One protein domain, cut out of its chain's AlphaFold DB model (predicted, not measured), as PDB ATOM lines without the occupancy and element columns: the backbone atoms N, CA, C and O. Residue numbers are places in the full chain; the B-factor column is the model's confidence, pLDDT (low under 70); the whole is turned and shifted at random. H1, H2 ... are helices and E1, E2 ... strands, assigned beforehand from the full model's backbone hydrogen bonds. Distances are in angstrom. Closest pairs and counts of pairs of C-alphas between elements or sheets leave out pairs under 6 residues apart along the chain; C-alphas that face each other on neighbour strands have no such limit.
ATOM      1  N   CYS A 708     185.248 228.398 270.653       88.25
ATOM      2  CA  CYS A 708     186.052 229.533 270.198       88.25
ATOM      3  C   CYS A 708     187.470 229.102 269.803       88.25
ATOM      4  O   CYS A 708     187.958 229.492 268.740       88.25
ATOM      5  N   SER A 709     188.116 228.273 270.625       87.69
ATOM      6  CA  SER A 709     189.458 227.745 270.359       87.69
ATOM      7  C   SER A 709     189.481 226.846 269.121       87.69
ATOM      8  O   SER A 709     190.331 227.029 268.254       87.69
ATOM      9  N   PHE A 710     188.494 225.959 268.988       89.38
ATOM     10  CA  PHE A 710     188.309 225.025 267.875       89.38
ATOM     11  C   PHE A 710     187.959 225.705 266.545       89.38
ATOM     12  O   PHE A 710     188.267 225.178 265.478       89.38
ATOM     13  N   CYS A 711     187.363 226.902 266.571       87.56
ATOM     14  CA  CYS A 711     187.254 227.732 265.374       87.56
ATOM     15  C   CYS A 711     188.572 228.444 265.052       87.56
ATOM     16  O   CYS A 711     189.000 228.460 263.894       87.56
ATOM     17  N   ASN A 712     189.221 229.048 266.047       84.19
ATOM     18  CA  ASN A 712     190.394 229.891 265.827       84.19
ATOM     19  C   ASN A 712     191.616 229.069 265.371       84.19
ATOM     20  O   ASN A 712     192.255 229.438 264.384       84.19
ATOM     21  N   TRP A 713     191.878 227.936 266.024       84.56
ATOM     22  CA  TRP A 713     193.105 227.142 265.905       84.56
ATOM     23  C   TRP A 713     192.851 225.730 265.372       84.56
ATOM     24  O   TRP A 713     191.808 225.137 265.641       84.56
ATOM     25  N   TYR A 714     193.827 225.160 264.663       84.12
ATOM     26  CA  TYR A 714     193.864 223.717 264.420       84.12
ATOM     27  C   TYR A 714     194.345 223.023 265.696       84.12
ATOM     28  O   TYR A 714     195.499 223.185 266.091       84.12
ATOM     29  N   ILE A 715     193.452 222.287 266.352       85.06
ATOM     30  CA  ILE A 715     193.752 221.537 267.573       85.06
ATOM     31  C   ILE A 715     194.331 220.179 267.167       85.06
ATOM     32  O   ILE A 715     193.800 219.525 266.269       85.06
ATOM     33  N   LEU A 716     195.420 219.761 267.815       80.75
ATOM     34  CA  LEU A 716     196.002 218.432 267.644       80.75
ATOM     35  C   LEU A 716     195.442 217.496 268.726       80.75
ATOM     36  O   LEU A 716     195.719 217.694 269.906       80.75
ATOM     37  N   LEU A 717     194.664 216.489 268.328       75.19
ATOM     38  CA  LEU A 717     194.083 215.473 269.210       75.19
ATOM     39  C   LEU A 717     194.530 214.095 268.717       75.19
ATOM     40  O   LEU A 717     194.320 213.764 267.555       75.19
ATOM     41  N   ASN A 718     195.182 213.304 269.574       80.62
ATOM     42  CA  ASN A 718     195.704 211.967 269.237       80.62
ATOM     43  C   ASN A 718     196.533 211.930 267.927       80.62
ATOM     44  O   ASN A 718     196.449 210.987 267.145       80.62
ATOM     45  N   GLY A 719     197.311 212.989 267.662       75.81
ATOM     46  CA  GLY A 719     198.108 213.158 266.436       75.81
ATOM     47  C   GLY A 719     197.340 213.686 265.213       75.81
ATOM     48  O   GLY A 719     197.965 214.121 264.249       75.81
ATOM     49  N   GLN A 720     196.008 213.726 265.254       74.00
ATOM     50  CA  GLN A 720     195.157 214.237 264.178       74.00
ATOM     51  C   GLN A 720     194.872 215.736 264.358       74.00
ATOM     52  O   GLN A 720     194.700 216.220 265.476       74.00
ATOM     53  N   ARG A 721     194.811 216.492 263.254       79.81
ATOM     54  CA  ARG A 721     194.464 217.925 263.265       79.81
ATOM     55  C   ARG A 721     192.965 218.106 263.054       79.81
ATOM     56  O   ARG A 721     192.430 217.594 262.077       79.81
ATOM     57  N   SER A 722     192.315 218.902 263.898       84.00
ATOM     58  CA  SER A 722     190.890 219.221 263.770       84.00
ATOM     59  C   SER A 722     190.613 220.722 263.935       84.00
ATOM     60  O   SER A 722     191.257 221.404 264.734       84.00
ATOM     61  N   ASN A 723     189.661 221.254 263.165       88.12
ATOM     62  CA  ASN A 723     189.184 222.640 263.244       88.12
ATOM     63  C   ASN A 723     187.719 222.721 262.781       88.12
ATOM     64  O   ASN A 723     187.300 221.962 261.905       88.12
ATOM     65  N   LEU A 724     186.959 223.690 263.299       90.19
ATOM     66  CA  LEU A 724     185.559 223.936 262.921       90.19
ATOM     67  C   LEU A 724     185.363 224.169 261.404       90.19
ATOM     68  O   LEU A 724     184.300 223.865 260.863       90.19
ATOM     69  N   ALA A 725     186.393 224.653 260.699       88.19
ATOM     70  CA  ALA A 725     186.426 224.799 259.244       88.19
ATOM     71  C   ALA A 725     186.270 223.463 258.488       88.19
ATOM     72  O   ALA A 725     185.637 223.435 257.435       88.19
ATOM     73  N   ILE A 726     186.753 222.344 259.044       88.62
ATOM     74  CA  ILE A 726     186.605 221.008 258.442       88.62
ATOM     75  C   ILE A 726     185.135 220.574 258.496       88.62
ATOM     76  O   ILE A 726     184.565 220.170 257.484       88.62
ATOM     77  N   LEU A 727     184.478 220.760 259.648       91.00
ATOM     78  CA  LEU A 727     183.034 220.523 259.800       91.00
ATOM     79  C   LEU A 727     182.211 221.443 258.889       91.00
ATOM     80  O   LEU A 727     181.178 221.039 258.354       91.00
ATOM     81  N   ARG A 728     182.690 222.670 258.649       91.31
ATOM     82  CA  ARG A 728     182.088 223.562 257.660       91.31
ATOM     83  C   ARG A 728     182.257 223.051 256.229       91.31
ATOM     84  O   ARG A 728     181.291 223.126 255.480       91.31
ATOM     85  N   THR A 729     183.398 222.476 255.852       89.25
ATOM     86  CA  THR A 729     183.547 221.791 254.556       89.25
ATOM     87  C   THR A 729     182.586 220.602 254.437       89.25
ATOM     88  O   THR A 729     181.891 220.507 253.427       89.25
ATOM     89  N   LEU A 730     182.440 219.771 255.476       90.88
ATOM     90  CA  LEU A 730     181.466 218.665 255.491       90.88
ATOM     91  C   LEU A 730     180.005 219.129 255.347       90.88
ATOM     92  O   LEU A 730     179.180 218.390 254.815       90.88
ATOM     93  N   ARG A 731     179.685 220.358 255.767       92.44
ATOM     94  CA  ARG A 731     178.352 220.973 255.653       92.44
ATOM     95  C   ARG A 731     178.127 221.749 254.351       92.44
ATOM     96  O   ARG A 731     177.023 221.736 253.803       92.44
ATOM     97  N   ASP A 732     179.123 222.484 253.874       90.50
ATOM     98  CA  ASP A 732     178.963 223.450 252.785       90.50
ATOM     99  C   ASP A 732     179.421 222.868 251.429       90.50
ATOM    100  O   ASP A 732     178.748 223.134 250.429       90.50
ATOM    101  N   ASP A 733     180.465 222.025 251.401       85.75
ATOM    102  CA  ASP A 733     181.303 221.731 250.217       85.75
ATOM    103  C   ASP A 733     181.563 220.242 249.900       85.75
ATOM    104  O   ASP A 733     182.199 219.940 248.891       85.75
ATOM    105  N   SER A 734     181.092 219.316 250.735       86.25
ATOM    106  CA  SER A 734     181.202 217.860 250.537       86.25
ATOM    107  C   SER A 734     180.301 217.322 249.408       86.25
ATOM    108  O   SER A 734     179.582 218.073 248.735       86.25
ATOM    109  N   ASP A 735     180.336 216.000 249.196       89.06
ATOM    110  CA  ASP A 735     179.451 215.298 248.264       89.06
ATOM    111  C   ASP A 735     177.955 215.549 248.572       89.06
ATOM    112  O   ASP A 735     177.598 215.943 249.688       89.06
ATOM    113  N   PRO A 736     177.041 215.330 247.609       92.38
ATOM    114  CA  PRO A 736     175.637 215.686 247.777       92.38
ATOM    115  C   PRO A 736     174.928 215.069 248.990       92.38
ATOM    116  O   PRO A 736     174.051 215.740 249.536       92.38
ATOM    117  N   GLU A 737     175.284 213.856 249.427       91.06
ATOM    118  CA  GLU A 737     174.599 213.165 250.525       91.06
ATOM    119  C   GLU A 737     175.191 213.537 251.889       91.06
ATOM    120  O   GLU A 737     174.428 213.922 252.779       91.06
ATOM    121  N   THR A 738     176.522 213.578 252.040       90.12
ATOM    122  CA  THR A 738     177.167 214.119 253.253       90.12
ATOM    123  C   THR A 738     176.725 215.559 253.492       90.12
ATOM    124  O   THR A 738     176.251 215.907 254.574       90.12
ATOM    125  N   ARG A 739     176.756 216.402 252.456       92.06
ATOM    126  CA  ARG A 739     176.353 217.814 252.531       92.06
ATOM    127  C   ARG A 739     174.893 217.986 252.956       92.06
ATOM    128  O   ARG A 739     174.556 218.907 253.698       92.06
ATOM    129  N   LYS A 740     174.009 217.099 252.497       93.88
ATOM    130  CA  LYS A 740     172.573 217.054 252.824       93.88
ATOM    131  C   LYS A 740     172.331 216.563 254.255       93.88
ATOM    132  O   LYS A 740     171.511 217.156 254.956       93.88
ATOM    133  N   LEU A 741     173.083 215.563 254.718       93.25
ATOM    134  CA  LEU A 741     173.081 215.093 256.106       93.25
ATOM    135  C   LEU A 741     173.560 216.194 257.066       93.25
ATOM    136  O   LEU A 741     172.827 216.588 257.974       93.25
ATOM    137  N   PHE A 742     174.740 216.763 256.823       93.88
ATOM    138  CA  PHE A 742     175.331 217.783 257.688       93.88
ATOM    139  C   PHE A 742     174.527 219.093 257.701       93.88
ATOM    140  O   PHE A 742     174.445 219.721 258.751       93.88
ATOM    141  N   ARG A 743     173.848 219.484 256.611       93.12
ATOM    142  CA  ARG A 743     172.897 220.623 256.618       93.12
ATOM    143  C   ARG A 743     171.567 220.326 257.323       93.12
ATOM    144  O   ARG A 743     170.911 221.262 257.771       93.12
ATOM    145  N   LYS A 744     171.148 219.057 257.423       92.62
ATOM    146  CA  LYS A 744     169.955 218.647 258.193       92.62
ATOM    147  C   LYS A 744     170.223 218.681 259.702       92.62
ATOM    148  O   LYS A 744     169.324 219.035 260.464       92.62
ATOM    149  N   LEU A 745     171.439 218.300 260.099       91.75
ATOM    150  CA  LEU A 745     171.926 218.327 261.480       91.75
ATOM    151  C   LEU A 745     172.259 219.769 261.894       91.75
ATOM    152  O   LEU A 745     171.565 220.350 262.722       91.75
ATOM    153  N   LEU A 746     173.235 220.384 261.226       90.81
ATOM    154  CA  LEU A 746     173.694 221.754 261.458       90.81
ATOM    155  C   LEU A 746     172.871 222.734 260.609       90.81
ATOM    156  O   LEU A 746     173.329 223.244 259.578       90.81
ATOM    157  N   LYS A 747     171.617 222.959 261.012       80.81
ATOM    158  CA  LYS A 747     170.655 223.776 260.249       80.81
ATOM    159  C   LYS A 747     171.165 225.200 260.038       80.81
ATOM    160  O   LYS A 747     171.232 225.656 258.896       80.81
ATOM    161  N   ASP A 748     171.593 225.876 261.103       77.62
ATOM    162  CA  ASP A 748     172.260 227.173 260.978       77.62
ATOM    163  C   ASP A 748     173.722 226.992 260.525       77.62
ATOM    164  O   ASP A 748     174.412 226.039 260.893       77.62
ATOM    165  N   GLY A 749     174.213 227.920 259.705       78.81
ATOM    166  CA  GLY A 749     175.637 228.020 259.397       78.81
ATOM    167  C   GLY A 749     176.455 228.543 260.578       78.81
ATOM    168  O   GLY A 749     177.664 228.333 260.606       78.81
ATOM    169  N   ASP A 750     175.821 229.202 261.550       81.44
ATOM    170  CA  ASP A 750     176.492 229.772 262.716       81.44
ATOM    171  C   ASP A 750     176.926 228.727 263.763       81.44
ATOM    172  O   ASP A 750     177.839 228.997 264.551       81.44
ATOM    173  N   ALA A 751     176.409 227.493 263.684       84.88
ATOM    174  CA  ALA A 751     176.973 226.337 264.384       84.88
ATOM    175  C   ALA A 751     178.463 226.147 264.026       84.88
ATOM    176  O   ALA A 751     179.333 226.162 264.897       84.88
ATOM    177  N   VAL A 752     178.783 226.117 262.726       87.06
ATOM    178  CA  VAL A 752     180.151 225.969 262.182       87.06
ATOM    179  C   VAL A 752     180.847 227.299 261.868       87.06
ATOM    180  O   VAL A 752     181.733 227.386 261.015       87.06
ATOM    181  N   ARG A 753     180.462 228.366 262.573       84.31
ATOM    182  CA  ARG A 753     181.145 229.670 262.566       84.31
ATOM    183  C   ARG A 753     181.354 230.144 264.005       84.31
ATOM    184  O   ARG A 753     180.824 229.578 264.956       84.31
ATOM    185  N   ASN A 754     182.132 231.209 264.167       81.00
ATOM    186  CA  ASN A 754     182.350 231.876 265.455       81.00
ATOM    187  C   ASN A 754     181.893 233.344 265.387       81.00
ATOM    188  O   ASN A 754     182.648 234.266 265.711       81.00
ATOM    189  N   LYS A 755     180.679 233.535 264.842       82.12
ATOM    190  CA  LYS A 755     180.026 234.833 264.594       82.12
ATOM    191  C   LYS A 755     179.430 235.391 265.885       82.12
ATOM    192  O   LYS A 755     179.807 236.486 266.291       82.12
ATOM    193  N   ASP A 756     178.557 234.620 266.528       82.62
ATOM    194  CA  ASP A 756     178.215 234.805 267.937       82.62
ATOM    195  C   ASP A 756     179.084 233.857 268.782       82.62
ATOM    196  O   ASP A 756     179.368 232.728 268.373       82.62
ATOM    197  N   ARG A 757     179.545 234.354 269.932       82.69
ATOM    198  CA  ARG A 757     180.384 233.648 270.915       82.69
ATOM    199  C   ARG A 757     179.657 233.400 272.241       82.69
ATOM    200  O   ARG A 757     180.151 232.641 273.068       82.69
ATOM    201  N   MET A 758     178.512 234.054 272.441       84.69
ATOM    202  CA  MET A 758     177.678 233.965 273.640       84.69
ATOM    203  C   MET A 758     176.537 232.956 273.474       84.69
ATOM    204  O   MET A 758     176.057 232.427 274.479       84.69
ATOM    205  N   ALA A 759     176.131 232.676 272.231       86.94
ATOM    206  CA  ALA A 759     175.129 231.670 271.888       86.94
ATOM    207  C   ALA A 759     175.511 230.263 272.391       86.94
ATOM    208  O   ALA A 759     176.673 229.856 272.313       86.94
ATOM    209  N   VAL A 760     174.518 229.522 272.896       88.69
ATOM    210  CA  VAL A 760     174.692 228.182 273.492       88.69
ATOM    211  C   VAL A 760     174.303 227.075 272.512       88.69
ATOM    212  O   VAL A 760     174.983 226.055 272.445       88.69
ATOM    213  N   ASP A 761     173.279 227.299 271.687       89.50
ATOM    214  CA  ASP A 761     172.783 226.347 270.681       89.50
ATOM    215  C   ASP A 761     173.892 225.841 269.734       89.50
ATOM    216  O   ASP A 761     173.978 224.634 269.522       89.50
ATOM    217  N   PRO A 762     174.841 226.686 269.267       89.69
ATOM    218  CA  PRO A 762     175.996 226.240 268.485       89.69
ATOM    219  C   PRO A 762     176.929 225.234 269.179       89.69
ATOM    220  O   PRO A 762     177.809 224.690 268.516       89.69
ATOM    221  N   ILE A 763     176.822 225.042 270.496       89.88
ATOM    222  CA  ILE A 763     177.535 223.996 271.241       89.88
ATOM    223  C   ILE A 763     176.670 222.739 271.274       89.88
ATOM    224  O   ILE A 763     177.166 221.678 270.915       89.88
ATOM    225  N   LEU A 764     175.384 222.879 271.615       90.25
ATOM    226  CA  LEU A 764     174.416 221.777 271.660       90.25
ATOM    227  C   LEU A 764     174.310 221.053 270.306       90.25
ATOM    228  O   LEU A 764     174.347 219.828 270.266       90.25
ATOM    229  N   ASP A 765     174.279 221.800 269.197       90.62
ATOM    230  CA  ASP A 765     174.323 221.272 267.824       90.62
ATOM    231  C   ASP A 765     175.590 220.434 267.548       90.62
ATOM    232  O   ASP A 765     175.536 219.437 266.830       90.62
ATOM    233  N   LEU A 766     176.739 220.838 268.108       90.19
ATOM    234  CA  LEU A 766     178.037 220.174 267.918       90.19
ATOM    235  C   LEU A 766     178.283 219.021 268.908       90.19
ATOM    236  O   LEU A 766     179.173 218.208 268.665       90.19
ATOM    237  N   THR A 767     177.521 218.938 270.001       90.88
ATOM    238  CA  THR A 767     177.574 217.841 270.984       90.88
ATOM    239  C   THR A 767     176.390 216.877 270.884       90.88
ATOM    240  O   THR A 767     176.315 215.922 271.655       90.88
ATOM    241  N   ALA A 768     175.464 217.088 269.944       93.19
ATOM    242  CA  ALA A 768     174.320 216.208 269.741       93.19
ATOM    243  C   ALA A 768     174.758 214.811 269.259       93.19
ATOM    244  O   ALA A 768     175.536 214.674 268.315       93.19
ATOM    245  N   GLU A 769     174.218 213.753 269.869       95.25
ATOM    246  CA  GLU A 769     174.596 212.353 269.593       95.25
ATOM    247  C   GLU A 769     174.425 211.967 268.110       95.25
ATOM    248  O   GLU A 769     175.240 211.243 267.539       95.25
ATOM    249  N   ASN A 770     173.389 212.493 267.449       94.56
ATOM    250  CA  ASN A 770     173.144 212.289 266.019       94.56
ATOM    251  C   ASN A 770     174.154 213.019 265.113       94.56
ATOM    252  O   ASN A 770     174.386 212.571 263.991       94.56
ATOM    253  N   PHE A 771     174.755 214.113 265.584       93.69
ATOM    254  CA  PHE A 771     175.839 214.811 264.903       93.69
ATOM    255  C   PHE A 771     177.182 214.110 265.132       93.69
ATOM    256  O   PHE A 771     177.903 213.875 264.165       93.69
ATOM    257  N   ILE A 772     177.474 213.691 266.368       94.00
ATOM    258  CA  ILE A 772     178.674 212.907 266.701       94.00
ATOM    259  C   ILE A 772     178.717 211.633 265.846       94.00
ATOM    260  O   ILE A 772     179.665 211.448 265.086       94.00
ATOM    261  N   ARG A 773     177.632 210.845 265.831       94.88
ATOM    262  CA  ARG A 773     177.508 209.661 264.962       94.88
ATOM    263  C   ARG A 773     177.656 209.980 263.475       94.88
ATOM    264  O   ARG A 773     178.207 209.174 262.733       94.88
ATOM    265  N   ALA A 774     177.177 211.134 263.010       93.12
ATOM    266  CA  ALA A 774     177.349 211.526 261.611       93.12
ATOM    267  C   ALA A 774     178.811 211.861 261.267       93.12
ATOM    268  O   ALA A 774     179.224 211.602 260.143       93.12
ATOM    269  N   VAL A 775     179.592 212.394 262.214       90.94
ATOM    270  CA  VAL A 775     181.042 212.607 262.059       90.94
ATOM    271  C   VAL A 775     181.811 211.285 262.133       90.94
ATOM    272  O   VAL A 775     182.693 211.065 261.312       90.94
ATOM    273  N   GLU A 776     181.450 210.381 263.047       90.56
ATOM    274  CA  GLU A 776     182.071 209.049 263.185       90.56
ATOM    275  C   GLU A 776     181.929 208.175 261.925       90.56
ATOM    276  O   GLU A 776     182.780 207.329 261.665       90.56
ATOM    277  N   ASN A 777     180.878 208.390 261.125       91.25
ATOM    278  CA  ASN A 777     180.644 207.679 259.861       91.25
ATOM    279  C   ASN A 777     181.303 208.347 258.630       91.25
ATOM    280  O   ASN A 777     181.115 207.866 257.513       91.25
ATOM    281  N   VAL A 778     182.066 209.437 258.791       87.06
ATOM    282  CA  VAL A 778     182.834 210.058 257.692       87.06
ATOM    283  C   VAL A 778     184.246 209.472 257.653       87.06
ATOM    284  O   VAL A 778     185.087 209.804 258.483       87.06
ATOM    285  N   GLU A 779     184.519 208.633 256.652       81.81
ATOM    286  CA  GLU A 779     185.818 207.963 256.468       81.81
ATOM    287  C   GLU A 779     186.984 208.954 256.267       81.81
ATOM    288  O   GLU A 779     188.062 208.777 256.833       81.81
ATOM    289  N   PHE A 780     186.775 210.019 255.483       77.12
ATOM    290  CA  PHE A 780     187.772 211.069 255.264       77.12
ATOM    291  C   PHE A 780     187.134 212.424 254.922       77.12
ATOM    292  O   PHE A 780     186.035 212.504 254.377       77.12
ATOM    293  N   ALA A 781     187.858 213.512 255.205       78.69
ATOM    294  CA  ALA A 781     187.446 214.879 254.889       78.69
ATOM    295  C   ALA A 781     188.588 215.644 254.200       78.69
ATOM    296  O   ALA A 781     189.658 215.831 254.779       78.69
ATOM    297  N   VAL A 782     188.361 216.117 252.971       78.25
ATOM    298  CA  VAL A 782     189.344 216.906 252.206       78.25
ATOM    299  C   VAL A 782     189.106 218.395 252.457       78.25
ATOM    300  O   VAL A 782     188.085 218.932 252.039       78.25
ATOM    301  N   HIS A 783     190.041 219.073 253.126       80.00
ATOM    302  CA  HIS A 783     189.934 220.495 253.469       80.00
ATOM    303  C   HIS A 783     191.214 221.262 253.092       80.00
ATOM    304  O   HIS A 783     192.323 220.828 253.398       80.00
ATOM    305  N   ALA A 784     191.060 222.410 252.425       75.25
ATOM    306  CA  ALA A 784     192.173 223.231 251.952       75.25
ATOM    307  C   ALA A 784     192.708 224.141 253.071       75.25
ATOM    308  O   ALA A 784     192.032 225.081 253.488       75.25
ATOM    309  N   LEU A 785     193.930 223.865 253.541       72.06
ATOM    310  CA  LEU A 785     194.563 224.610 254.638       72.06
ATOM    311  C   LEU A 785     195.094 225.988 254.218       72.06
ATOM    312  O   LEU A 785     195.076 226.907 255.033       72.06
ATOM    313  N   VAL A 786     195.599 226.121 252.985       70.75
ATOM    314  CA  VAL A 786     196.210 227.353 252.462       70.75
ATOM    315  C   VAL A 786     195.865 227.519 250.969       70.75
ATOM    316  O   VAL A 786     196.184 226.623 250.189       70.75
ATOM    317  N   PRO A 787     195.251 228.644 250.549       68.75
ATOM    318  CA  PRO A 787     194.588 229.612 251.416       68.75
ATOM    319  C   PRO A 787     193.364 228.978 252.110       68.75
ATOM    320  O   PRO A 787     192.554 228.320 251.457       68.75
ATOM    321  N   GLU A 788     193.213 229.165 253.426       73.25
ATOM    322  CA  GLU A 788     192.084 228.590 254.182       73.25
ATOM    323  C   GLU A 788     190.767 229.211 253.705       73.25
ATOM    324  O   GLU A 788     190.591 230.431 253.741       73.25
ATOM    325  N   ARG A 789     189.836 228.376 253.242       72.81
ATOM    326  CA  ARG A 789     188.667 228.802 252.462       72.81
ATOM    327  C   ARG A 789     187.660 229.680 253.224       72.81
ATOM    328  O   ARG A 789     186.841 230.349 252.592       72.81
ATOM    329  N   PHE A 790     187.687 229.686 254.557       77.81
ATOM    330  CA  PHE A 790     186.684 230.344 255.397       77.81
ATOM    331  C   PHE A 790     187.201 231.508 256.267       77.81
ATOM    332  O   PHE A 790     186.369 232.261 256.786       77.81
ATOM    333  N   LYS A 791     188.522 231.712 256.397       71.75
ATOM    334  CA  LYS A 791     189.154 232.832 257.130       71.75
ATOM    335  C   LYS A 791     189.849 233.819 256.187       71.75
ATOM    336  O   LYS A 791     190.985 233.617 255.774       71.75
ATOM    337  N   PHE A 792     189.225 234.962 255.919       64.88
ATOM    338  CA  PHE A 792     189.851 236.023 255.120       64.88
ATOM    339  C   PHE A 792     190.774 236.912 255.976       64.88
ATOM    340  O   PHE A 792     190.311 237.841 256.639       64.88
ATOM    341  N   THR A 793     192.083 236.640 255.953       66.06
ATOM    342  CA  THR A 793     193.149 237.554 256.422       66.06
ATOM    343  C   THR A 793     193.905 238.152 255.230       66.06
ATOM    344  O   THR A 793     193.667 237.761 254.087       66.06
ATOM    345  N   GLU A 794     194.795 239.129 255.451       62.47
ATOM    346  CA  GLU A 794     195.528 239.751 254.333       62.47
ATOM    347  C   GLU A 794     196.536 238.779 253.694       62.47
ATOM    348  O   GLU A 794     196.695 238.793 252.477       62.47
ATOM    349  N   ASP A 795     197.105 237.888 254.507       59.81
ATOM    350  CA  ASP A 795     198.064 236.827 254.156       59.81
ATOM    351  C   ASP A 795     197.395 235.598 253.505       59.81
ATOM    352  O   ASP A 795     198.071 234.690 253.036       59.81
ATOM    353  N   ASN A 796     196.058 235.557 253.493       61.53
ATOM    354  CA  ASN A 796     195.247 234.417 253.053       61.53
ATOM    355  C   ASN A 796     194.312 234.781 251.878       61.53
ATOM    356  O   ASN A 796     193.272 234.159 251.661       61.53
ATOM    357  N   LYS A 797     194.653 235.836 251.126       62.97
ATOM    358  CA  LYS A 797     193.942 236.238 249.902       62.97
ATOM    359  C   LYS A 797     194.295 235.307 248.737       62.97
ATOM    360  O   LYS A 797     195.406 234.789 248.651       62.97
ATOM    361  N   VAL A 798     193.375 235.160 247.785       57.41
ATOM    362  CA  VAL A 798     193.672 234.519 246.492       57.41
ATOM    363  C   VAL A 798     194.797 235.303 245.804       57.41
ATOM    364  O   VAL A 798     194.701 236.522 245.677       57.41
ATOM    365  N   GLY A 799     195.869 234.611 245.406       61.09
ATOM    366  CA  GLY A 799     197.079 235.225 244.845       61.09
ATOM    367  C   GLY A 799     198.101 235.743 245.870       61.09
ATOM    368  O   GLY A 799     199.106 236.310 245.457       61.09
ATOM    369  N   ALA A 800     197.897 235.548 247.181       62.31
ATOM    370  CA  ALA A 800     198.913 235.870 248.196       62.31
ATOM    371  C   ALA A 800     200.142 234.937 248.137       62.31
ATOM    372  O   ALA A 800     201.238 235.336 248.521       62.31
ATOM    373  N   PHE A 801     199.961 233.718 247.622       60.62
ATOM    374  CA  PHE A 801     201.026 232.759 247.334       60.62
ATOM    375  C   PHE A 801     201.246 232.714 245.811       60.62
ATOM    376  O   PHE A 801     200.266 232.536 245.081       60.62
ATOM    377  N   PRO A 802     202.483 232.897 245.308       56.44
ATOM    378  CA  PRO A 802     202.743 233.066 243.874       56.44
ATOM    379  C   PRO A 802     202.719 231.751 243.080       56.44
ATOM    380  O   PRO A 802     202.652 231.777 241.850       56.44
ATOM    381  N   HIS A 803     202.806 230.607 243.760       52.34
ATOM    382  CA  HIS A 803     202.935 229.277 243.164       52.34
ATOM    383  C   HIS A 803     201.921 228.307 243.795       52.34
ATOM    384  O   HIS A 803     201.566 228.479 244.965       52.34
ATOM    385  N   PRO A 804     201.421 227.305 243.046       50.00
ATOM    386  CA  PRO A 804     200.558 226.273 243.608       50.00
ATOM    387  C   PRO A 804     201.344 225.420 244.610       50.00
ATOM    388  O   PRO A 804     202.429 224.932 244.301       50.00
ATOM    389  N   VAL A 805     200.783 225.225 245.804       54.75
ATOM    390  CA  VAL A 805     201.346 224.307 246.802       54.75
ATOM    391  C   VAL A 805     200.869 222.895 246.478       54.75
ATOM    392  O   VAL A 805     199.664 222.645 246.453       54.75
ATOM    393  N   ASP A 806     201.808 221.986 246.224       47.41
ATOM    394  CA  ASP A 806     201.505 220.586 245.918       47.41
ATOM    395  C   ASP A 806     201.095 219.788 247.175       47.41
ATOM    396  O   ASP A 806     201.428 220.153 248.307       47.41
ATOM    397  N   ILE A 807     200.355 218.694 246.981       53.03
ATOM    398  CA  ILE A 807     199.762 217.883 248.049       53.03
ATOM    399  C   ILE A 807     200.457 216.522 248.111       53.03
ATOM    400  O   ILE A 807     200.239 215.660 247.263       53.03
ATOM    401  N   THR A 808     201.218 216.282 249.182       43.94
ATOM    402  CA  THR A 808     201.785 214.960 249.485       43.94
ATOM    403  C   THR A 808     201.179 214.349 250.748       43.94
ATOM    404  O   THR A 808     200.920 215.040 251.737       43.94
ATOM    405  N   ASN A 809     200.944 213.036 250.716       47.09
ATOM    406  CA  ASN A 809     200.378 212.273 251.825       47.09
ATOM    407  C   ASN A 809     201.495 211.585 252.624       47.09
ATOM    408  O   ASN A 809     201.833 210.428 252.369       47.09
ATOM    409  N   ALA A 810     202.049 212.280 253.622       45.84
ATOM    410  CA  ALA A 810     202.814 211.599 254.659       45.84
ATOM    411  C   ALA A 810     201.830 210.845 255.570       45.84
ATOM    412  O   ALA A 810     201.151 211.447 256.413       45.84
ATOM    413  N   GLY A 811     201.745 209.523 255.372       50.16
ATOM    414  CA  GLY A 811     200.913 208.629 256.179       50.16
ATOM    415  C   GLY A 811     201.136 208.870 257.674       50.16
ATOM    416  O   GLY A 811     202.273 209.028 258.115       50.16
ATOM    417  N   SER A 812     200.044 208.902 258.447       42.97
ATOM    418  CA  SER A 812     199.899 209.594 259.753       42.97
ATOM    419  C   SER A 812     199.459 211.071 259.682       42.97
ATOM    420  O   SER A 812     199.465 211.761 260.698       42.97
ATOM    421  N   GLY A 813     199.007 211.563 258.523       42.16
ATOM    422  CA  GLY A 813     198.205 212.794 258.434       42.16
ATOM    423  C   GLY A 813     198.986 214.104 258.586       42.16
ATOM    424  O   GLY A 813     198.453 215.093 259.103       42.16
ATOM    425  N   ILE A 814     200.249 214.136 258.153       42.16
ATOM    426  CA  ILE A 814     201.060 215.360 258.127       42.16
ATOM    427  C   ILE A 814     201.147 215.890 256.693       42.16
ATOM    428  O   ILE A 814     201.885 215.367 255.866       42.16
ATOM    429  N   LEU A 815     200.431 216.983 256.417       42.03
ATOM    430  CA  LEU A 815     200.691 217.801 255.235       42.03
ATOM    431  C   LEU A 815     202.039 218.513 255.403       42.03
ATOM    432  O   LEU A 815     202.209 219.324 256.316       42.03
ATOM    433  N   PHE A 816     202.975 218.215 254.504       42.12
ATOM    434  CA  PHE A 816     204.149 219.043 254.251       42.12
ATOM    435  C   PHE A 816     203.845 219.993 253.093       42.12
ATOM    436  O   PHE A 816     203.227 219.593 252.111       42.12
ATOM    437  N   MET A 817     204.305 221.236 253.209       46.16
ATOM    438  CA  MET A 817     204.273 222.221 252.130       46.16
ATOM    439  C   MET A 817     205.715 222.427 251.662       46.16
ATOM    440  O   MET A 817     206.560 222.830 252.462       46.16
TER     441      MET A 817
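This is residues 708 to 817 of the 824 residues of an uncharacterized protein of Paramuricea clavata (UniProt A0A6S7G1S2). A short helix, H2, runs through the middle of a small helical body, with H1 and the little hairpin of E1 and E2 near its first end, H3 crossing it on one side, and H5 alongside H3 with H4 close by at the far edge. Away from these helices, residues 777 to 817 make a long, wide loop with no named element, running out to Pro 802 and then turning back. The printed part has 110 residues, with five named helices and two named strands in the order H1, E1, E2, H2, H3, H4, H5; the two strands form an antiparallel sheet. The class is mostly helix, although under half of the residues are in named elements. The whole is compact, with a radius of gyration of the C-alphas of 14.8 A and spans of 40 by 31 by 29 A.

E1, residues 715 to 717, and E2, residues 720 to 722, are a hairpin of antiparallel neighbours at 141 degrees; N 715 and O 722 are within hydrogen-bond range at 2.9 A, as are N 720 and O 717 at 2.9 A. A tight link of 1 residue joins E2 to H2, residues 724 to 732. H1, residues 708 to 712, only just touches H2, with 3 pairs of C-alphas within 8 A; the closest are those of Cys 711 and Leu 724, 4.8 A apart. H3, residues 736 to 745, touches H2 at a steep tilt of 64 degrees, opposite ways, the closest C-alphas being those of Arg 731 and Phe 742, 4.8 A apart. H5, residues 769 to 776, touches H3 at a shallow tilt of 30 degrees, opposite ways, with the C-alphas of Leu 745 and Phe 771 closest at 6.3 A. H4, residues 761 to 767, is close to H5 but not clearly touching it; their closest C-alphas, of Asp 765 and Phe 771, are 7.3 A apart. H2 and H5 are only just apart, 8.5 A at the closest. In H1, H2, H3 and H5 every O i to N i+4 pair is within hydrogen-bond range; in H4, 2 of 3 are.

E1 begins at C-alpha 715, (193.752, 221.537, 267.573). H3, the longest helix, measures 14.4 A from first to last C-alpha, H2 12.1 A, H5 10.4 A, H4 9.8 A, E2 6.6 A, E1 6.3 A and H1 6.2 A. H1 begins at C-alpha 708, (186.052, 229.533, 270.198), and H5 ends at C-alpha 776, (182.071, 209.049, 263.185).

The two C-alphas farthest apart, of Glu 769 and Pro 802, are 43.4 A apart. The printed part has no cut, and the one long link is H3 to H4, with 15 residues. The mean pLDDT of the printed part is 78.1; residue 787 and residues 792 to 817 are under 70.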